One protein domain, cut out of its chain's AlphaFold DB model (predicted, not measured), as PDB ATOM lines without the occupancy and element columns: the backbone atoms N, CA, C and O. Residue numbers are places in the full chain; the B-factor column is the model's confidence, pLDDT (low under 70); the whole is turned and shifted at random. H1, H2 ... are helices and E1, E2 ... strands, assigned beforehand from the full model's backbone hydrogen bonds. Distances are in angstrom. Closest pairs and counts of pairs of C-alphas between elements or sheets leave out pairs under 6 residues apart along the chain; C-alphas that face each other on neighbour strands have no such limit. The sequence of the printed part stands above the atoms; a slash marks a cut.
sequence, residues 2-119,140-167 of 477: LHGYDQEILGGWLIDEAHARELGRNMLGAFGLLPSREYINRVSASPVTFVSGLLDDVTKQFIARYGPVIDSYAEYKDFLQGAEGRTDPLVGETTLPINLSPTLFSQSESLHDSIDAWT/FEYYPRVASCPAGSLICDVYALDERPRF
ATOM      1  N   LEU A   2     -26.058 -18.130 112.549       92.38
ATOM      2  CA  LEU A   2     -25.532 -18.859 111.374       92.38
ATOM      3  C   LEU A   2     -24.149 -18.384 110.889       92.38
ATOM      4  O   LEU A   2     -23.389 -19.168 110.328       92.38
ATOM      5  N   HIS A   3     -23.830 -17.116 111.134       90.12
ATOM      6  CA  HIS A   3     -22.616 -16.481 110.627       90.12
ATOM      7  C   HIS A   3     -21.658 -15.985 111.721       90.12
ATOM      8  O   HIS A   3     -20.454 -16.012 111.523       90.12
ATOM      9  N   GLY A   4     -22.170 -15.624 112.905       84.88
ATOM     10  CA  GLY A   4     -21.355 -15.087 114.011       84.88
ATOM     11  C   GLY A   4     -21.201 -13.568 114.024       84.88
ATOM     12  O   GLY A   4     -20.649 -13.043 114.984       84.88
ATOM     13  N   TYR A   5     -21.727 -12.879 113.010       83.62
ATOM     14  CA  TYR A   5     -21.655 -11.424 112.881       83.62
ATOM     15  C   TYR A   5     -22.269 -10.670 114.055       83.62
ATOM     16  O   TYR A   5     -23.292 -11.097 114.599       83.62
ATOM     17  N   ASP A   6     -21.644  -9.539 114.391       76.50
ATOM     18  CA  ASP A   6     -22.043  -8.621 115.466       76.50
ATOM     19  C   ASP A   6     -22.256  -9.310 116.824       76.50
ATOM     20  O   ASP A   6     -23.096  -8.947 117.643       76.50
ATOM     21  N   GLN A   7     -21.519 -10.396 117.051       79.94
ATOM     22  CA  GLN A   7     -21.434 -11.091 118.337       79.94
ATOM     23  C   GLN A   7     -20.003 -11.058 118.885       79.94
ATOM     24  O   GLN A   7     -19.670 -11.770 119.835       79.94
ATOM     25  N   GLU A   8     -19.151 -10.238 118.270       78.00
ATOM     26  CA  GLU A   8     -17.794 -10.019 118.727       78.00
ATOM     27  C   GLU A   8     -17.787  -9.280 120.063       78.00
ATOM     28  O   GLU A   8     -18.602  -8.393 120.322       78.00
ATOM     29  N   ILE A   9     -16.815  -9.598 120.911       75.38
ATOM     30  CA  ILE A   9     -16.618  -8.882 122.170       75.38
ATOM     31  C   ILE A   9     -15.311  -8.106 122.102       75.38
ATOM     32  O   ILE A   9     -14.250  -8.679 121.842       75.38
ATOM     33  N   LEU A  10     -15.401  -6.801 122.389       69.25
ATOM     34  CA  LEU A  10     -14.294  -5.841 122.292       69.25
ATOM     35  C   LEU A  10     -13.691  -5.792 120.875       69.25
ATOM     36  O   LEU A  10     -12.473  -5.835 120.718       69.25
ATOM     37  N   GLY A  11     -14.556  -5.745 119.852       65.81
ATOM     38  CA  GLY A  11     -14.150  -5.655 118.442       65.81
ATOM     39  C   GLY A  11     -13.280  -6.829 117.990       65.81
ATOM     40  O   GLY A  11     -12.249  -6.618 117.356       65.81
ATOM     41  N   GLY A  12     -13.627  -8.037 118.436       68.81
ATOM     42  CA  GLY A  12     -12.925  -9.274 118.103       68.81
ATOM     43  C   GLY A  12     -11.769  -9.635 119.037       68.81
ATOM     44  O   GLY A  12     -11.265 -10.754 118.978       68.81
ATOM     45  N   TRP A  13     -11.348  -8.733 119.935       73.50
ATOM     46  CA  TRP A  13     -10.185  -8.979 120.799       73.50
ATOM     47  C   TRP A  13     -10.419 -10.078 121.841       73.50
ATOM     48  O   TRP A  13      -9.518 -10.871 122.115       73.50
ATOM     49  N   LEU A  14     -11.617 -10.128 122.440       79.81
ATOM     50  CA  LEU A  14     -11.965 -11.179 123.401       79.81
ATOM     51  C   LEU A  14     -12.622 -12.378 122.711       79.81
ATOM     52  O   LEU A  14     -12.295 -13.521 123.029       79.81
ATOM     53  N   ILE A  15     -13.562 -12.111 121.804       83.88
ATOM     54  CA  ILE A  15     -14.260 -13.113 120.994       83.88
ATOM     55  C   ILE A  15     -14.438 -12.514 119.597       83.88
ATOM     56  O   ILE A  15     -15.074 -11.468 119.484       83.88
ATOM     57  N   ASP A  16     -13.887 -13.169 118.575       86.88
ATOM     58  CA  ASP A  16     -14.114 -12.850 117.157       86.88
ATOM     59  C   ASP A  16     -15.396 -13.515 116.622       86.88
ATOM     60  O   ASP A  16     -15.994 -14.367 117.287       86.88
ATOM     61  N   GLU A  17     -15.824 -13.154 115.411       87.56
ATOM     62  CA  GLU A  17     -17.029 -13.715 114.779       87.56
ATOM     63  C   GLU A  17     -17.042 -15.249 114.730       87.56
ATOM     64  O   GLU A  17     -18.073 -15.881 114.984       87.56
ATOM     65  N   ALA A  18     -15.901 -15.871 114.416       90.50
ATOM     66  CA  ALA A  18     -15.804 -17.319 114.275       90.50
ATOM     67  C   ALA A  18     -16.040 -18.014 115.623       90.50
ATOM     68  O   ALA A  18     -16.849 -18.939 115.721       90.50
ATOM     69  N   HIS A  19     -15.398 -17.535 116.688       91.19
ATOM     70  CA  HIS A  19     -15.591 -18.051 118.039       91.19
ATOM     71  C   HIS A  19     -16.978 -17.705 118.591       91.19
ATOM     72  O   HIS A  19     -17.571 -18.530 119.289       91.19
ATOM     73  N   ALA A  20     -17.534 -16.539 118.254       90.94
ATOM     74  CA  ALA A  20     -18.893 -16.166 118.632       90.94
ATOM     75  C   ALA A  20     -19.937 -17.078 117.966       90.94
ATOM     76  O   ALA A  20     -20.873 -17.540 118.627       90.94
ATOM     77  N   ARG A  21     -19.749 -17.419 116.683       92.81
ATOM     78  CA  ARG A  21     -20.553 -18.428 115.976       92.81
ATOM     79  C   ARG A  21     -20.456 -19.790 116.654       92.81
ATOM     80  O   ARG A  21     -21.488 -20.415 116.907       92.81
ATOM     81  N   GLU A  22     -19.242 -20.235 116.977       92.31
ATOM     82  CA  GLU A  22     -19.013 -21.514 117.659       92.31
ATOM     83  C   GLU A  22     -19.619 -21.556 119.067       92.31
ATOM     84  O   GLU A  22     -20.165 -22.581 119.482       92.31
ATOM     85  N   LEU A  23     -19.598 -20.444 119.798       91.81
ATOM     86  CA  LEU A  23     -20.286 -20.332 121.078       91.81
ATOM     87  C   LEU A  23     -21.805 -20.416 120.883       91.81
ATOM     88  O   LEU A  23     -22.462 -21.262 121.489       91.81
ATOM     89  N   GLY A  24     -22.360 -19.583 119.998       91.38
ATOM     90  CA  GLY A  24     -23.797 -19.502 119.740       91.38
ATOM     91  C   GLY A  24     -24.399 -20.827 119.271       91.38
ATOM     92  O   GLY A  24     -25.436 -21.243 119.786       91.38
ATOM     93  N   ARG A  25     -23.722 -21.547 118.366       91.81
ATOM     94  CA  ARG A  25     -24.199 -22.846 117.850       91.81
ATOM     95  C   ARG A  25     -24.206 -23.969 118.894       91.81
ATOM     96  O   ARG A  25     -24.813 -25.009 118.651       91.81
ATOM     97  N   ASN A  26     -23.536 -23.773 120.031       92.75
ATOM     98  CA  ASN A  26     -23.447 -24.740 121.127       92.75
ATOM     99  C   ASN A  26     -24.091 -24.231 122.434       92.75
ATOM    100  O   ASN A  26     -24.059 -24.928 123.449       92.75
ATOM    101  N   MET A  27     -24.690 -23.034 122.434       93.06
ATOM    102  CA  MET A  27     -25.269 -22.413 123.625       93.06
ATOM    103  C   MET A  27     -26.778 -22.664 123.705       93.06
ATOM    104  O   MET A  27     -27.548 -22.090 122.940       93.06
ATOM    105  N   LEU A  28     -27.223 -23.449 124.694       93.25
ATOM    106  CA  LEU A  28     -28.648 -23.749 124.917       93.25
ATOM    107  C   LEU A  28     -29.521 -22.482 124.987       93.25
ATOM    108  O   LEU A  28     -30.585 -22.431 124.375       93.25
ATOM    109  N   GLY A  29     -29.048 -21.445 125.687       91.94
ATOM    110  CA  GLY A  29     -29.758 -20.167 125.798       91.94
ATOM    111  C   GLY A  29     -29.960 -19.462 124.454       91.94
ATOM    112  O   GLY A  29     -31.018 -18.888 124.231       91.94
ATOM    113  N   ALA A  30     -29.002 -19.569 123.525       92.81
ATOM    114  CA  ALA A  30     -29.129 -18.969 122.196       92.81
ATOM    115  C   ALA A  30     -30.244 -19.636 121.381       92.81
ATOM    116  O   ALA A  30     -30.992 -18.957 120.687       92.81
ATOM    117  N   PHE A  31     -30.376 -20.963 121.490       95.69
ATOM    118  CA  PHE A  31     -31.457 -21.703 120.835       95.69
ATOM    119  C   PHE A  31     -32.821 -21.344 121.416       95.69
ATOM    120  O   PHE A  31     -33.782 -21.230 120.659       95.69
ATOM    121  N   GLY A  32     -32.910 -21.132 122.733       94.44
ATOM    122  CA  GLY A  32     -34.140 -20.685 123.393       94.44
ATOM    123  C   GLY A  32     -34.628 -19.305 122.933       94.44
ATOM    124  O   GLY A  32     -35.813 -19.020 123.056       94.44
ATOM    125  N   LEU A  33     -33.746 -18.475 122.366       94.00
ATOM    126  CA  LEU A  33     -34.063 -17.137 121.850       94.00
ATOM    127  C   LEU A  33     -34.290 -17.095 120.331       94.00
ATOM    128  O   LEU A  33     -34.536 -16.023 119.781       94.00
ATOM    129  N   LEU A  34     -34.209 -18.232 119.632       94.25
ATOM    130  CA  LEU A  34     -34.613 -18.285 118.227       94.25
ATOM    131  C   LEU A  34     -36.119 -17.982 118.106       94.25
ATOM    132  O   LEU A  34     -36.883 -18.426 118.966       94.25
ATOM    133  N   PRO A  35     -36.556 -17.285 117.037       93.50
ATOM    134  CA  PRO A  35     -37.964 -17.139 116.681       93.50
ATOM    135  C   PRO A  35     -38.781 -18.421 116.907       93.50
ATOM    136  O   PRO A  35     -38.539 -19.454 116.275       93.50
ATOM    137  N   SER A  36     -39.745 -18.349 117.831       92.94
ATOM    138  CA  SER A  36     -40.601 -19.483 118.185       92.94
ATOM    139  C   SER A  36     -41.647 -19.761 117.104       92.94
ATOM    140  O   SER A  36     -41.897 -18.944 116.212       92.94
ATOM    141  N   ARG A  37     -42.298 -20.925 117.195       92.31
ATOM    142  CA  ARG A  37     -43.411 -21.286 116.308       92.31
ATOM    143  C   ARG A  37     -44.544 -20.270 116.391       92.31
ATOM    144  O   ARG A  37     -45.032 -19.828 115.354       92.31
ATOM    145  N   GLU A  38     -44.925 -19.873 117.600       89.88
ATOM    146  CA  GLU A  38     -45.998 -18.902 117.807       89.88
ATOM    147  C   GLU A  38     -45.617 -17.503 117.322       89.88
ATOM    148  O   GLU A  38     -46.454 -16.791 116.765       89.88
ATOM    149  N   TYR A  39     -44.341 -17.116 117.441       90.69
ATOM    150  CA  TYR A  39     -43.858 -15.887 116.823       90.69
ATOM    151  C   TYR A  39     -44.025 -15.926 115.296       90.69
ATOM    152  O   TYR A  39     -44.704 -15.055 114.752       90.69
ATOM    153  N   ILE A  40     -43.478 -16.945 114.620       91.69
ATOM    154  CA  ILE A  40     -43.525 -17.072 113.152       91.69
ATOM    155  C   ILE A  40     -44.966 -17.165 112.634       91.69
ATOM    156  O   ILE A  40     -45.289 -16.561 111.620       91.69
ATOM    157  N   ASN A  41     -45.861 -17.858 113.341       87.75
ATOM    158  CA  ASN A  41     -47.269 -17.965 112.943       87.75
ATOM    159  C   ASN A  41     -48.039 -16.638 113.043       87.75
ATOM    160  O   ASN A  41     -49.087 -16.480 112.415       87.75
ATOM    161  N   ARG A  42     -47.564 -15.706 113.873       85.31
ATOM    162  CA  ARG A  42     -48.242 -14.436 114.154       85.31
ATOM    163  C   ARG A  42     -47.711 -13.287 113.310       85.31
ATOM    164  O   ARG A  42     -48.486 -12.403 112.947       85.31
ATOM    165  N   VAL A  43     -46.406 -13.255 113.040       86.69
ATOM    166  CA  VAL A  43     -45.809 -12.196 112.223       86.69
ATOM    167  C   VAL A  43     -45.878 -12.568 110.748       86.69
ATOM    168  O   VAL A  43     -45.514 -13.665 110.350       86.69
ATOM    169  N   SER A  44     -46.309 -11.631 109.906       77.88
ATOM    170  CA  SER A  44     -46.267 -11.805 108.448       77.88
ATOM    171  C   SER A  44     -44.885 -11.510 107.853       77.88
ATOM    172  O   SER A  44     -44.696 -11.627 106.645       77.88
ATOM    173  N   ALA A  45     -43.939 -11.044 108.674       81.81
ATOM    174  CA  ALA A  45     -42.584 -10.737 108.247       81.81
ATOM    175  C   ALA A  45     -41.767 -12.027 108.139       81.81
ATOM    176  O   ALA A  45     -41.619 -12.764 109.112       81.81
ATOM    177  N   SER A  46     -41.217 -12.273 106.952       90.50
ATOM    178  CA  SER A  46     -40.331 -13.408 106.725       90.50
ATOM    179  C   SER A  46     -38.994 -13.194 107.448       90.50
ATOM    180  O   SER A  46     -38.377 -12.140 107.259       90.50
ATOM    181  N   PRO A  47     -38.499 -14.169 108.232       91.88
ATOM    182  CA  PRO A  47     -37.194 -14.057 108.878       91.88
ATOM    183  C   PRO A  47     -36.036 -14.117 107.873       91.88
ATOM    184  O   PRO A  47     -34.940 -13.654 108.188       91.88
ATOM    185  N   VAL A  48     -36.262 -14.701 106.687       95.12
ATOM    186  CA  VAL A  48     -35.243 -14.882 105.651       95.12
ATOM    187  C   VAL A  48     -35.864 -14.826 104.257       95.12
ATOM    188  O   VAL A  48     -36.796 -15.573 103.956       95.12
ATOM    189  N   THR A  49     -35.299 -14.003 103.379       95.50
ATOM    190  CA  THR A  49     -35.680 -13.918 101.964       95.50
ATOM    191  C   THR A  49     -34.511 -14.257 101.043       95.50
ATOM    192  O   THR A  49     -33.343 -14.175 101.428       95.50
ATOM    193  N   PHE A  50     -34.829 -14.644  99.808       94.88
ATOM    194  CA  PHE A  50     -33.855 -15.039  98.794       94.88
ATOM    195  C   PHE A  50     -34.085 -14.269  97.495       94.88
ATOM    196  O   PHE A  50     -35.180 -14.275  96.927       94.88
ATOM    197  N   VAL A  51     -33.029 -13.644  96.984       91.00
ATOM    198  CA  VAL A  51     -33.022 -12.986  95.675       91.00
ATOM    199  C   VAL A  51     -32.373 -13.919  94.661       91.00
ATOM    200  O   VAL A  51     -31.271 -14.411  94.885       91.00
ATOM    201  N   SER A  52     -33.035 -14.146  93.527       81.00
ATOM    202  CA  SER A  52     -32.447 -14.865  92.388       81.00
ATOM    203  C   SER A  52     -31.942 -13.890  91.332       81.00
ATOM    204  O   SER A  52     -32.645 -12.957  90.942       81.00
ATOM    205  N   GLY A  53     -30.751 -14.156  90.815       69.69
ATOM    206  CA  GLY A  53     -30.291 -13.721  89.509       69.69
ATOM    207  C   GLY A  53     -30.623 -14.762  88.434       69.69
ATOM    208  O   GLY A  53     -30.690 -15.963  88.673       69.69
ATOM    209  N   LEU A  54     -30.788 -14.312  87.186       62.19
ATOM    210  CA  LEU A  54     -31.082 -15.204  86.050       62.19
ATOM    211  C   LEU A  54     -30.010 -16.290  85.823       62.19
ATOM    212  O   LEU A  54     -30.279 -17.283  85.148       62.19
ATOM    213  N   LEU A  55     -28.801 -16.089  86.355       65.31
ATOM    214  CA  LEU A  55     -27.607 -16.876  86.052       65.31
ATOM    215  C   LEU A  55     -26.903 -17.443  87.293       65.31
ATOM    216  O   LEU A  55     -25.946 -18.189  87.130       65.31
ATOM    217  N   ASP A  56     -27.355 -17.154  88.515       72.25
ATOM    218  CA  ASP A  56     -26.654 -17.616  89.717       72.25
ATOM    219  C   ASP A  56     -27.121 -19.010  90.144       72.25
ATOM    220  O   ASP A  56     -28.305 -19.299  90.045       72.25
ATOM    221  N   ASP A  57     -26.230 -19.883  90.604       76.75
ATOM    222  CA  ASP A  57     -26.618 -21.182  91.181       76.75
ATOM    223  C   ASP A  57     -26.642 -21.168  92.722       76.75
ATOM    224  O   ASP A  57     -27.113 -22.125  93.339       76.75
ATOM    225  N   VAL A  58     -26.178 -20.082  93.349       84.19
ATOM    226  CA  VAL A  58     -25.957 -20.002  94.803       84.19
ATOM    227  C   VAL A  58     -27.236 -19.774  95.602       84.19
ATOM    228  O   VAL A  58     -27.377 -20.375  96.664       84.19
ATOM    229  N   THR A  59     -28.199 -18.980  95.113       89.50
ATOM    230  CA  THR A  59     -29.509 -18.837  95.778       89.50
ATOM    231  C   THR A  59     -30.564 -19.780  95.209       89.50
ATOM    232  O   THR A  59     -31.548 -20.085  95.886       89.50
ATOM    233  N   LYS A  60     -30.348 -20.330  94.005       87.75
ATOM    234  CA  LYS A  60     -31.279 -21.273  93.359       87.75
ATOM    235  C   LYS A  60     -31.625 -22.477  94.228       87.75
ATOM    236  O   LYS A  60     -32.782 -22.886  94.232       87.75
ATOM    237  N   GLN A  61     -30.662 -23.052  94.950       88.62
ATOM    238  CA  GLN A  61     -30.924 -24.218  95.800       88.62
ATOM    239  C   GLN A  61     -31.842 -23.870  96.981       88.62
ATOM    240  O   GLN A  61     -32.765 -24.628  97.278       88.62
ATOM    241  N   PHE A  62     -31.648 -22.696  97.593       92.94
ATOM    242  CA  PHE A  62     -32.542 -22.182  98.629       92.94
ATOM    243  C   PHE A  62     -33.942 -21.942  98.069       92.94
ATOM    244  O   PHE A  62     -34.913 -22.452  98.616       92.94
ATOM    245  N   ILE A  63     -34.049 -21.264  96.925       93.69
ATOM    246  CA  ILE A  63     -35.340 -20.952  96.300       93.69
ATOM    247  C   ILE A  63     -36.077 -22.216  95.853       93.69
ATOM    248  O   ILE A  63     -37.294 -22.307  95.987       93.69
ATOM    249  N   ALA A  64     -35.361 -23.224  95.356       92.38
ATOM    250  CA  ALA A  64     -35.956 -24.504  94.987       92.38
ATOM    251  C   ALA A  64     -36.532 -25.259  96.197       92.38
ATOM    252  O   ALA A  64     -37.483 -26.025  96.036       92.38
ATOM    253  N   ARG A  65     -35.959 -25.064  97.392       94.69
ATOM    254  CA  ARG A  65     -36.388 -25.731  98.627       94.69
ATOM    255  C   ARG A  65     -37.455 -24.947  99.394       94.69
ATOM    256  O   ARG A  65     -38.398 -25.568  99.872       94.69
ATOM    257  N   TYR A  66     -37.286 -23.633  99.511       94.88
ATOM    258  CA  TYR A  66     -38.047 -22.751 100.405       94.88
ATOM    259  C   TYR A  66     -38.899 -21.715  99.662       94.88
ATOM    260  O   TYR A  66     -39.652 -20.980 100.282       94.88
ATOM    261  N   GLY A  67     -38.770 -21.599  98.339       94.19
ATOM    262  CA  GLY A  67     -39.305 -20.452  97.612       94.19
ATOM    263  C   GLY A  67     -38.494 -19.168  97.858       94.19
ATOM    264  O   GLY A  67     -37.401 -19.208  98.420       94.19
ATOM    265  N   PRO A  68     -38.983 -18.006  97.392       93.62
ATOM    266  CA  PRO A  68     -38.268 -16.733  97.523       93.62
ATOM    267  C   PRO A  68     -38.299 -16.148  98.945       93.62
ATOM    268  O   PRO A  68     -37.565 -15.204  99.234       93.62
ATOM    269  N   VAL A  69     -39.158 -16.664  99.824       94.94
ATOM    270  CA  VAL A  69     -39.345 -16.193 101.199       94.94
ATOM    271  C   VAL A  69     -39.615 -17.393 102.097       94.94
ATOM    272  O   VAL A  69     -40.341 -18.290 101.691       94.94
ATOM    273  N   ILE A  70     -39.063 -17.396 103.309       94.94
ATOM    274  CA  ILE A  70     -39.469 -18.348 104.348       94.94
ATOM    275  C   ILE A  70     -40.738 -17.809 105.001       94.94
ATOM    276  O   ILE A  70     -40.673 -16.782 105.680       94.94
ATOM    277  N   ASP A  71     -41.878 -18.465 104.811       92.19
ATOM    278  CA  ASP A  71     -43.169 -17.983 105.329       92.19
ATOM    279  C   ASP A  71     -43.841 -18.947 106.317       92.19
ATOM    280  O   ASP A  71     -44.906 -18.651 106.865       92.19
ATOM    281  N   SER A  72     -43.179 -20.065 106.624       94.25
ATOM    282  CA  SER A  72     -43.648 -21.035 107.607       94.25
ATOM    283  C   SER A  72     -42.578 -21.409 108.633       94.25
ATOM    284  O   SER A  72     -41.374 -21.415 108.370       94.25
ATOM    285  N   TYR A  73     -43.023 -21.811 109.827       94.94
ATOM    286  CA  TYR A  73     -42.113 -22.317 110.860       94.94
ATOM    287  C   TYR A  73     -41.368 -23.590 110.419       94.94
ATOM    288  O   TYR A  73     -40.220 -23.806 110.804       94.94
ATOM    289  N   ALA A  74     -42.012 -24.434 109.607       95.62
ATOM    290  CA  ALA A  74     -41.392 -25.649 109.086       95.62
ATOM    291  C   ALA A  74     -40.213 -25.320 108.158       95.62
ATOM    292  O   ALA A  74     -39.131 -25.870 108.340       95.62
ATOM    293  N   GLU A  75     -40.389 -24.380 107.227       96.19
ATOM    294  CA  GLU A  75     -39.305 -23.904 106.361       96.19
ATOM    295  C   GLU A  75     -38.212 -23.189 107.151       96.19
ATOM    296  O   GLU A  75     -37.036 -23.399 106.876       96.19
ATOM    297  N   TYR A  76     -38.574 -22.395 108.165       95.94
ATOM    298  CA  TYR A  76     -37.603 -21.743 109.044       95.94
ATOM    299  C   TYR A  76     -36.698 -22.763 109.746       95.94
ATOM    300  O   TYR A  76     -35.473 -22.642 109.720       95.94
ATOM    301  N   LYS A  77     -37.296 -23.809 110.328       96.31
ATOM    302  CA  LYS A  77     -36.566 -24.916 110.953       96.31
ATOM    303  C   LYS A  77     -35.670 -25.638 109.948       96.31
ATOM    304  O   LYS A  77     -34.492 -25.849 110.233       96.31
ATOM    305  N   ASP A  78     -36.218 -25.997 108.792       97.00
ATOM    306  CA  ASP A  78     -35.487 -26.684 107.729       97.00
ATOM    307  C   ASP A  78     -34.290 -25.849 107.247       97.00
ATOM    308  O   ASP A  78     -33.180 -26.371 107.135       97.00
ATOM    309  N   PHE A  79     -34.482 -24.540 107.054       97.00
ATOM    310  CA  PHE A  79     -33.425 -23.606 106.676       97.00
ATOM    311  C   PHE A  79     -32.327 -23.524 107.727       97.00
ATOM    312  O   PHE A  79     -31.151 -23.560 107.378       97.00
ATOM    313  N   LEU A  80     -32.662 -23.439 109.015       96.31
ATOM    314  CA  LEU A  80     -31.656 -23.415 110.079       96.31
ATOM    315  C   LEU A  80     -30.855 -24.722 110.171       96.31
ATOM    316  O   LEU A  80     -29.708 -24.703 110.616       96.31
ATOM    317  N   GLN A  81     -31.438 -25.844 109.746       96.12
ATOM    318  CA  GLN A  81     -30.815 -27.170 109.767       96.12
ATOM    319  C   GLN A  81     -30.151 -27.560 108.437       96.12
ATOM    320  O   GLN A  81     -29.584 -28.648 108.345       96.12
ATOM    321  N   GLY A  82     -30.201 -26.691 107.422       95.75
ATOM    322  CA  GLY A  82     -29.582 -26.934 106.121       95.75
ATOM    323  C   GLY A  82     -30.280 -28.014 105.295       95.75
ATOM    324  O   GLY A  82     -29.614 -28.763 104.577       95.75
ATOM    325  N   ALA A  83     -31.609 -28.139 105.396       95.94
ATOM    326  CA  ALA A  83     -32.384 -29.177 104.704       95.94
ATOM    327  C   ALA A  83     -32.311 -29.093 103.167       95.94
ATOM    328  O   ALA A  83     -32.641 -30.058 102.476       95.94
ATOM    329  N   GLU A  84     -31.855 -27.965 102.619       93.94
ATOM    330  CA  GLU A  84     -31.528 -27.807 101.204       93.94
ATOM    331  C   GLU A  84     -30.301 -28.629 100.785       93.94
ATOM    332  O   GLU A  84     -30.125 -28.886  99.596       93.94
ATOM    333  N   GLY A  85     -29.486 -29.087 101.741       92.81
ATOM    334  CA  GLY A  85     -28.307 -29.921 101.517       92.81
ATOM    335  C   GLY A  85     -26.975 -29.183 101.644       92.81
ATOM    336  O   GLY A  85     -25.964 -29.713 101.177       92.81
ATOM    337  N   ARG A  86     -26.947 -27.983 102.246       92.56
ATOM    338  CA  ARG A  86     -25.685 -27.275 102.494       92.56
ATOM    339  C   ARG A  86     -24.814 -28.051 103.480       92.56
ATOM    340  O   ARG A  86     -25.293 -28.657 104.443       92.56
ATOM    341  N   THR A  87     -23.513 -28.024 103.241       91.94
ATOM    342  CA  THR A  87     -22.522 -28.584 104.160       91.94
ATOM    343  C   THR A  87     -22.093 -27.530 105.163       91.94
ATOM    344  O   THR A  87     -22.011 -26.356 104.809       91.94
ATOM    345  N   ASP A  88     -21.747 -27.955 106.376       93.31
ATOM    346  CA  ASP A  88     -21.143 -27.042 107.344       93.31
ATOM    347  C   ASP A  88     -19.827 -26.473 106.786       93.31
ATOM    348  O   ASP A  88     -18.948 -27.256 106.402       93.31
ATOM    349  N   PRO A  89     -19.681 -25.139 106.726       92.62
ATOM    350  CA  PRO A  89     -18.444 -24.500 106.307       92.62
ATOM    351  C   PRO A  89     -17.333 -24.692 107.348       92.62
ATOM    352  O   PRO A  89     -17.569 -25.115 108.488       92.62
ATOM    353  N   LEU A  90     -16.094 -24.365 106.972       91.38
ATOM    354  CA  LEU A  90     -14.990 -24.341 107.930       91.38
ATOM    355  C   LEU A  90     -15.231 -23.257 108.994       91.38
ATOM    356  O   LEU A  90     -15.871 -22.240 108.738       91.38
ATOM    357  N   VAL A  91     -14.664 -23.436 110.193       87.31
ATOM    358  CA  VAL A  91     -14.891 -22.533 111.345       87.31
ATOM    359  C   VAL A  91     -14.625 -21.059 111.006       87.31
ATOM    360  O   VAL A  91     -15.379 -20.196 111.444       87.31
ATOM    361  N   GLY A  92     -13.609 -20.773 110.184       85.69
ATOM    362  CA  GLY A  92     -13.258 -19.410 109.758       85.69
ATOM    363  C   GLY A  92     -14.049 -18.856 108.564       85.69
ATOM    364  O   GLY A  92     -13.855 -17.704 108.205       85.69
ATOM    365  N   GLU A  93     -14.920 -19.643 107.928       87.94
ATOM    366  CA  GLU A  93     -15.742 -19.202 106.792       87.94
ATOM    367  C   GLU A  93     -17.083 -18.658 107.312       87.94
ATOM    368  O   GLU A  93     -18.102 -19.356 107.306       87.94
ATOM    369  N   THR A  94     -17.075 -17.440 107.865       88.00
ATOM    370  CA  THR A  94     -18.256 -16.796 108.480       88.00
ATOM    371  C   THR A  94     -19.279 -16.290 107.462       88.00
ATOM    372  O   THR A  94     -20.454 -16.174 107.796       88.00
ATOM    373  N   THR A  95     -18.882 -16.139 106.197       84.25
ATOM    374  CA  THR A  95     -19.749 -15.749 105.066       84.25
ATOM    375  C   THR A  95     -20.721 -16.829 104.608       84.25
ATOM    376  O   THR A  95     -21.686 -16.543 103.911       84.25
ATOM    377  N   LEU A  96     -20.516 -18.085 105.008       89.06
ATOM    378  CA  LEU A  96     -21.435 -19.175 104.693       89.06
ATOM    379  C   LEU A  96     -22.231 -19.581 105.943       89.06
ATOM    380  O   LEU A  96     -21.651 -19.683 107.031       89.06
ATOM    381  N   PRO A  97     -23.546 -19.841 105.818       93.06
ATOM    382  CA  PRO A  97     -24.363 -20.246 106.953       93.06
ATOM    383  C   PRO A  97     -24.034 -21.680 107.389       93.06
ATOM    384  O   PRO A  97     -23.974 -22.598 106.572       93.06
ATOM    385  N   ILE A  98     -23.875 -21.888 108.699       94.81
ATOM    386  CA  ILE A  98     -23.748 -23.229 109.301       94.81
ATOM    387  C   ILE A  98     -25.107 -23.936 109.430       94.81
ATOM    388  O   ILE A  98     -26.170 -23.324 109.300       94.81
ATOM    389  N   ASN A  99     -25.087 -25.220 109.769       95.69
ATOM    390  CA  ASN A  99     -26.254 -25.977 110.201       95.69
ATOM    391  C   ASN A  99     -26.360 -25.951 111.729       95.69
ATOM    392  O   ASN A  99     -25.395 -26.194 112.457       95.69
ATOM    393  N   LEU A 100     -27.553 -25.659 112.241       96.06
ATOM    394  CA  LEU A 100     -27.809 -25.667 113.676       96.06
ATOM    395  C   LEU A 100     -28.101 -27.078 114.193       96.06
ATOM    396  O   LEU A 100     -28.706 -27.903 113.512       96.06
ATOM    397  N   SER A 101     -27.707 -27.340 115.443       95.94
ATOM    398  CA  SER A 101     -27.903 -28.634 116.109       95.94
ATOM    399  C   SER A 101     -29.388 -29.015 116.204       95.94
ATOM    400  O   SER A 101     -30.142 -28.341 116.916       95.94
ATOM    401  N   PRO A 102     -29.819 -30.147 115.608       95.69
ATOM    402  CA  PRO A 102     -31.196 -30.619 115.740       95.69
ATOM    403  C   PRO A 102     -31.583 -30.937 117.189       95.69
ATOM    404  O   PRO A 102     -32.736 -30.773 117.578       95.69
ATOM    405  N   THR A 103     -30.614 -31.371 118.006       96.69
ATOM    406  CA  THR A 103     -30.855 -31.704 119.418       96.69
ATOM    407  C   THR A 103     -31.137 -30.450 120.244       96.69
ATOM    408  O   THR A 103     -32.123 -30.422 120.976       96.69
ATOM    409  N   LEU A 104     -30.316 -29.402 120.106       96.94
ATOM    410  CA  LEU A 104     -30.544 -28.134 120.814       96.94
ATOM    411  C   LEU A 104     -31.812 -27.438 120.307       96.94
ATOM    412  O   LEU A 104     -32.573 -26.886 121.100       96.94
ATOM    413  N   PHE A 105     -32.091 -27.530 119.004       96.31
ATOM    414  CA  PHE A 105     -33.326 -27.006 118.427       96.31
ATOM    415  C   PHE A 105     -34.566 -27.696 119.010       96.31
ATOM    416  O   PHE A 105     -35.494 -27.020 119.435       96.31
ATOM    417  N   SER A 106     -34.559 -29.029 119.130       96.31
ATOM    418  CA  SER A 106     -35.665 -29.775 119.748       96.31
ATOM    419  C   SER A 106     -35.877 -29.421 121.226       96.31
ATOM    420  O   SER A 106     -37.010 -29.452 121.710       96.31
ATOM    421  N   GLN A 107     -34.808 -29.085 121.954       96.62
ATOM    422  CA  GLN A 107     -34.912 -28.599 123.333       96.62
ATOM    423  C   GLN A 107     -35.544 -27.205 123.394       96.62
ATOM    424  O   GLN A 107     -36.372 -26.961 124.269       96.62
ATOM    425  N   SER A 108     -35.205 -26.321 122.450       95.81
ATOM    426  CA  SER A 108     -35.860 -25.015 122.305       95.81
ATOM    427  C   SER A 108     -37.340 -25.152 121.944       95.81
ATOM    428  O   SER A 108     -38.174 -24.509 122.570       95.81
ATOM    429  N   GLU A 109     -37.694 -26.061 121.029       96.12
ATOM    430  CA  GLU A 109     -39.101 -26.377 120.735       96.12
ATOM    431  C   GLU A 109     -39.846 -26.816 122.000       96.12
ATOM    432  O   GLU A 109     -40.904 -26.281 122.298       96.12
ATOM    433  N   SER A 110     -39.254 -27.705 122.803       96.12
ATOM    434  CA  SER A 110     -39.878 -28.163 124.056       96.12
ATOM    435  C   SER A 110     -40.036 -27.042 125.093       96.12
ATOM    436  O   SER A 110     -40.988 -27.053 125.874       96.12
ATOM    437  N   LEU A 111     -39.098 -26.089 125.133       95.69
ATOM    438  CA  LEU A 111     -39.203 -24.896 125.973       95.69
ATOM    439  C   LEU A 111     -40.383 -24.030 125.521       95.69
ATOM    440  O   LEU A 111     -41.236 -23.709 126.347       95.69
ATOM    441  N   HIS A 112     -40.438 -23.692 124.230       94.12
ATOM    442  CA  HIS A 112     -41.490 -22.856 123.644       94.12
ATOM    443  C   HIS A 112     -42.867 -23.509 123.747       94.12
ATOM    444  O   HIS A 112     -43.791 -22.856 124.211       94.12
ATOM    445  N   ASP A 113     -42.988 -24.818 123.515       92.06
ATOM    446  CA  ASP A 113     -44.233 -25.568 123.750       92.06
ATOM    447  C   ASP A 113     -44.758 -25.398 125.193       92.06
ATOM    448  O   ASP A 113     -45.967 -25.419 125.430       92.06
ATOM    449  N   SER A 114     -43.862 -25.219 126.173       92.75
ATOM    450  CA  SER A 114     -44.233 -25.000 127.573       92.75
ATOM    451  C   SER A 114     -44.551 -23.541 127.901       92.75
ATOM    452  O   SER A 114     -45.495 -23.299 128.656       92.75
ATOM    453  N   ILE A 115     -43.743 -22.581 127.443       91.06
ATOM    454  CA  ILE A 115     -43.903 -21.167 127.826       91.06
ATOM    455  C   ILE A 115     -44.948 -20.455 126.967       91.06
ATOM    456  O   ILE A 115     -45.699 -19.641 127.498       91.06
ATOM    457  N   ASP A 116     -45.088 -20.832 125.696       88.25
ATOM    458  CA  ASP A 116     -46.086 -20.260 124.790       88.25
ATOM    459  C   ASP A 116     -47.508 -20.725 125.154       88.25
ATOM    460  O   ASP A 116     -48.483 -20.020 124.889       88.25
ATOM    461  N   ALA A 117     -47.632 -21.884 125.814       86.69
ATOM    462  CA  ALA A 117     -48.891 -22.409 126.346       86.69
ATOM    463  C   ALA A 117     -49.283 -21.814 127.713       86.69
ATOM    464  O   ALA A 117     -50.395 -22.055 128.201       86.69
ATOM    465  N   TRP A 118     -48.384 -21.072 128.368       87.50
ATOM    466  CA  TRP A 118     -48.676 -20.486 129.670       87.50
ATOM    467  C   TRP A 118     -49.730 -19.384 129.546       87.50
ATOM    468  O   TRP A 118     -49.655 -18.496 128.700       87.50
ATOM    469  N   THR A 119     -50.717 -19.423 130.437       86.38
ATOM    470  CA  THR A 119     -51.748 -18.389 130.547       86.38
ATOM    471  C   THR A 119     -51.764 -17.854 131.976       86.38
ATOM    472  O   THR A 119     -51.779 -18.647 132.926       86.38
ATOM    473  N   PHE A 140     -33.108 -11.291 107.290       92.06
ATOM    474  CA  PHE A 140     -31.960 -11.344 106.389       92.06
ATOM    475  C   PHE A 140     -32.399 -11.626 104.960       92.06
ATOM    476  O   PHE A 140     -33.249 -12.475 104.714       92.06
ATOM    477  N   GLU A 141     -31.775 -10.949 104.005       92.56
ATOM    478  CA  GLU A 141     -31.937 -11.246 102.588       92.56
ATOM    479  C   GLU A 141     -30.637 -11.817 102.033       92.56
ATOM    480  O   GLU A 141     -29.612 -11.138 102.048       92.56
ATOM    481  N   TYR A 142     -30.696 -13.039 101.511       92.88
ATOM    482  CA  TYR A 142     -29.590 -13.674 100.803       92.88
ATOM    483  C   TYR A 142     -29.689 -13.399  99.305       92.88
ATOM    484  O   TYR A 142     -30.756 -13.551  98.701       92.88
ATOM    485  N   TYR A 143     -28.577 -13.029  98.682       89.25
ATOM    486  CA  TYR A 143     -28.513 -12.692  97.263       89.25
ATOM    487  C   TYR A 143     -27.192 -13.162  96.634       89.25
ATOM    488  O   TYR A 143     -26.185 -13.328  97.322       89.25
ATOM    489  N   PRO A 144     -27.165 -13.404  95.313       86.75
ATOM    490  CA  PRO A 144     -25.944 -13.780  94.624       86.75
ATOM    491  C   PRO A 144     -25.050 -12.560  94.400       86.75
ATOM    492  O   PRO A 144     -25.463 -11.568  93.795       86.75
ATOM    493  N   ARG A 145     -23.784 -12.662  94.803       80.06
ATOM    494  CA  ARG A 145     -22.733 -11.691  94.484       80.06
ATOM    495  C   ARG A 145     -21.748 -12.297  93.495       80.06
ATOM    496  O   ARG A 145     -21.353 -13.448  93.634       80.06
ATOM    497  N   VAL A 146     -21.321 -11.535  92.490       73.12
ATOM    498  CA  VAL A 146     -20.277 -11.993  91.556       73.12
ATOM    499  C   VAL A 146     -18.958 -12.122  92.322       73.12
ATOM    500  O   VAL A 146     -18.402 -11.118  92.761       73.12
ATOM    501  N   ALA A 147     -18.467 -13.351  92.486       67.50
ATOM    502  CA  ALA A 147     -17.261 -13.645  93.262       67.50
ATOM    503  C   ALA A 147     -15.996 -13.610  92.401       67.50
ATOM    504  O   ALA A 147     -14.937 -13.168  92.837       67.50
ATOM    505  N   SER A 148     -16.097 -14.085  91.160       62.34
ATOM    506  CA  SER A 148     -15.020 -13.970  90.180       62.34
ATOM    507  C   SER A 148     -15.572 -14.076  88.765       62.34
ATOM    508  O   SER A 148     -16.550 -14.778  88.517       62.34
ATOM    509  N   CYS A 149     -14.927 -13.411  87.813       55.59
ATOM    510  CA  CYS A 149     -15.208 -13.621  86.403       55.59
ATOM    511  C   CYS A 149     -13.933 -14.116  85.710       55.59
ATOM    512  O   CYS A 149     -12.899 -13.436  85.731       55.59
ATOM    513  N   PRO A 150     -13.940 -15.328  85.125       52.59
ATOM    514  CA  PRO A 150     -12.806 -15.806  84.358       52.59
ATOM    515  C   PRO A 150     -12.499 -14.853  83.200       52.59
ATOM    516  O   PRO A 150     -13.372 -14.491  82.412       52.59
ATOM    517  N   ALA A 151     -11.226 -14.482  83.080       45.50
ATOM    518  CA  ALA A 151     -10.742 -13.575  82.051       45.50
ATOM    519  C   ALA A 151     -11.201 -13.987  80.639       45.50
ATOM    520  O   ALA A 151     -10.810 -15.041  80.139       45.50
ATOM    521  N   GLY A 152     -11.969 -13.117  79.975       46.31
ATOM    522  CA  GLY A 152     -12.454 -13.338  78.609       46.31
ATOM    523  C   GLY A 152     -13.766 -14.123  78.507       46.31
ATOM    524  O   GLY A 152     -14.176 -14.442  77.389       46.31
ATOM    525  N   SER A 153     -14.431 -14.420  79.628       45.28
ATOM    526  CA  SER A 153     -15.784 -14.974  79.606       45.28
ATOM    527  C   SER A 153     -16.805 -13.929  79.142       45.28
ATOM    528  O   SER A 153     -16.698 -12.747  79.458       45.28
ATOM    529  N   LEU A 154     -17.801 -14.364  78.366       47.53
ATOM    530  CA  LEU A 154     -18.968 -13.549  77.995       47.53
ATOM    531  C   LEU A 154     -20.048 -13.553  79.089       47.53
ATOM    532  O   LEU A 154     -20.973 -12.750  79.016       47.53
ATOM    533  N   ILE A 155     -19.938 -14.466  80.059       55.72
ATOM    534  CA  ILE A 155     -20.876 -14.647  81.166       55.72
ATOM    535  C   ILE A 155     -20.060 -14.874  82.448       55.72
ATOM    536  O   ILE A 155     -19.149 -15.707  82.469       55.72
ATOM    537  N   CYS A 156     -20.328 -14.095  83.494       60.25
ATOM    538  CA  CYS A 156     -19.693 -14.269  84.798       60.25
ATOM    539  C   CYS A 156     -20.543 -15.237  85.628       60.25
ATOM    540  O   CYS A 156     -21.482 -14.816  86.290       60.25
ATOM    541  N   ASP A 157     -20.224 -16.530  85.556       61.44
ATOM    542  CA  ASP A 157     -21.037 -17.596  86.165       61.44
ATOM    543  C   ASP A 157     -20.599 -17.975  87.594       61.44
ATOM    544  O   ASP A 157     -21.211 -18.840  88.218       61.44
ATOM    545  N   VAL A 158     -19.531 -17.369  88.137       73.31
ATOM    546  CA  VAL A 158     -19.063 -17.692  89.497       73.31
ATOM    547  C   VAL A 158     -19.622 -16.681  90.488       73.31
ATOM    548  O   VAL A 158     -19.059 -15.606  90.716       73.31
ATOM    549  N   TYR A 159     -20.740 -17.067  91.089       78.31
ATOM    550  CA  TYR A 159     -21.379 -16.338  92.173       78.31
ATOM    551  C   TYR A 159     -20.959 -16.907  93.531       78.31
ATOM    552  O   TYR A 159     -20.709 -18.105  93.661       78.31
ATOM    553  N   ALA A 160     -20.895 -16.042  94.536       82.75
ATOM    554  CA  ALA A 160     -20.884 -16.401  95.946       82.75
ATOM    555  C   ALA A 160     -22.214 -15.978  96.570       82.75
ATOM    556  O   ALA A 160     -22.855 -15.028  96.113       82.75
ATOM    557  N   LEU A 161     -22.616 -16.705  97.606       86.50
ATOM    558  CA  LEU A 161     -23.699 -16.278  98.474       86.50
ATOM    559  C   LEU A 161     -23.230 -15.050  99.259       86.50
ATOM    560  O   LEU A 161     -22.093 -15.018  99.727       86.50
ATOM    561  N   ASP A 162     -24.093 -14.051  99.342       86.88
ATOM    562  CA  ASP A 162     -23.915 -12.873 100.175       86.88
ATOM    563  C   ASP A 162     -25.256 -12.546 100.835       86.88
ATOM    564  O   ASP A 162     -26.314 -13.048 100.424       86.88
ATOM    565  N   GLU A 163     -25.224 -11.715 101.864       88.25
ATOM    566  CA  GLU A 163     -26.375 -11.484 102.716       88.25
ATOM    567  C   GLU A 163     -26.432 -10.048 103.221       88.25
ATOM    568  O   GLU A 163     -25.416  -9.394 103.434       88.25
ATOM    569  N   ARG A 164     -27.649  -9.536 103.426       88.38
ATOM    570  CA  ARG A 164     -27.850  -8.208 104.009       88.38
ATOM    571  C   ARG A 164     -28.959  -8.183 105.055       88.38
ATOM    572  O   ARG A 164     -30.001  -8.819 104.859       88.38
ATOM    573  N   PRO A 165     -28.772  -7.428 106.150       91.19
ATOM    574  CA  PRO A 165     -29.791  -7.240 107.169       91.19
ATOM    575  C   PRO A 165     -30.952  -6.388 106.647       91.19
ATOM    576  O   PRO A 165     -30.786  -5.476 105.832       91.19
ATOM    577  N   ARG A 166     -32.148  -6.661 107.164       90.81
ATOM    578  CA  ARG A 166     -33.354  -5.851 106.989       90.81
ATOM    579  C   ARG A 166     -33.847  -5.400 108.357       90.81
ATOM    580  O   ARG A 166     -33.996  -6.219 109.263       90.81
ATOM    581  N   PHE A 167     -34.124  -4.107 108.486       91.38
ATOM    582  CA  PHE A 167     -34.480  -3.481 109.759       91.38
ATOM    583  C   PHE A 167     -35.944  -3.037 109.801       91.38
ATOM    584  O   PHE A 167     -36.551  -2.730 108.765       91.38
TER     585      PHE A 167
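Overview. This is residues 2 to 119 and 140 to 167 of the 477 residues of an uncharacterized protein of Candidatus Nomurabacteria bacterium RIFCSPLOWO2_01_FULL_40_18 (UniProt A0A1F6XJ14). A long strand hairpin, E2 and E3, reaches toward one end of the domain with short E1 beside E2, and the longest helix, H6, lies toward the other end with H2 packed on it. Short helices and long loops fill the space between: H4 packs beside the sheet near E1, and the unnamed residues 81 to 101 fold out and back between H5 and H6. The 146 printed residues hold six named helices and three named strands in the order H1 H2 H3 E1 H4 H5 H6 E2 E3; the sheet is mixed, in the order E1 E2 E3. The class is mixed, helices and strands, with 70 residues, under half, in named elements. The whole is compact, with a radius of gyration of the C-alphas of 17.0 A, yet elongated, spanning 64 by 38 by 28 A.

Along the chain. Residues 2 to 16 have no named element. H1 is residues 17 to 24, 10.2 A long, beginning at C-alpha 17 (-17.029, -13.715, 114.779). H2 is residues 28 to 32 and H3 residues 37 to 42. E1 is residues 48 to 50, 7.0 A. H4 is residues 60 to 66 and H5 residues 73 to 80. H6, residues 102 to 115, spans 19.9 A and ends at C-alpha 115 (-43.903, -21.167, 127.826). E2 is residues 140 to 148, 23.6 A, and E3 residues 158 to 167, 29.2 A, ending at C-alpha 167 (-34.480, -3.481, 109.759).

Arrangement. E2 and E3 form an antiparallel hairpin at 151 degrees, with N 143 and O 162 at 2.9 A, within hydrogen-bond range. E1, an edge strand, is parallel to E2 at 38 degrees, with N 49 and O 140 at 2.9 A. H4 is on the sheet but over none of its strands; its closest C-alphas to E1 are those of Ile 63 and Phe 50, 6.6 A apart. H4 and H5 are close but not clearly touching, with C-alphas 66 and 75 at 6.2 A. H3 and H5 only just touch, with 3 pairs of C-alphas within 8 A, the closest being Arg 37 and Tyr 73 at 5.7 A; they run opposite ways at a steep tilt of 59 degrees. H2 and H6 touch, their closest C-alphas being Gly 32 and Ser 108 at 4.8 A. H1 and H2 are close but not clearly touching, with C-alphas 24 and 30 at 5.9 A. In H1 to H6 every O i to N i+4 pair is within hydrogen-bond range.

Size, cuts and confidence. The two C-alphas farthest apart are those of Thr 119 and Gly 152, 65.3 A. Residues 120 to 139 are not printed, and C-alphas 119 and 140 are 32.0 A apart across this cut. Of the links printed whole, H5 to H6 is long. The mean pLDDT of the printed part is 86.6; it is under 70 at residues 10 to 12, 53 to 55 and 147 to 157.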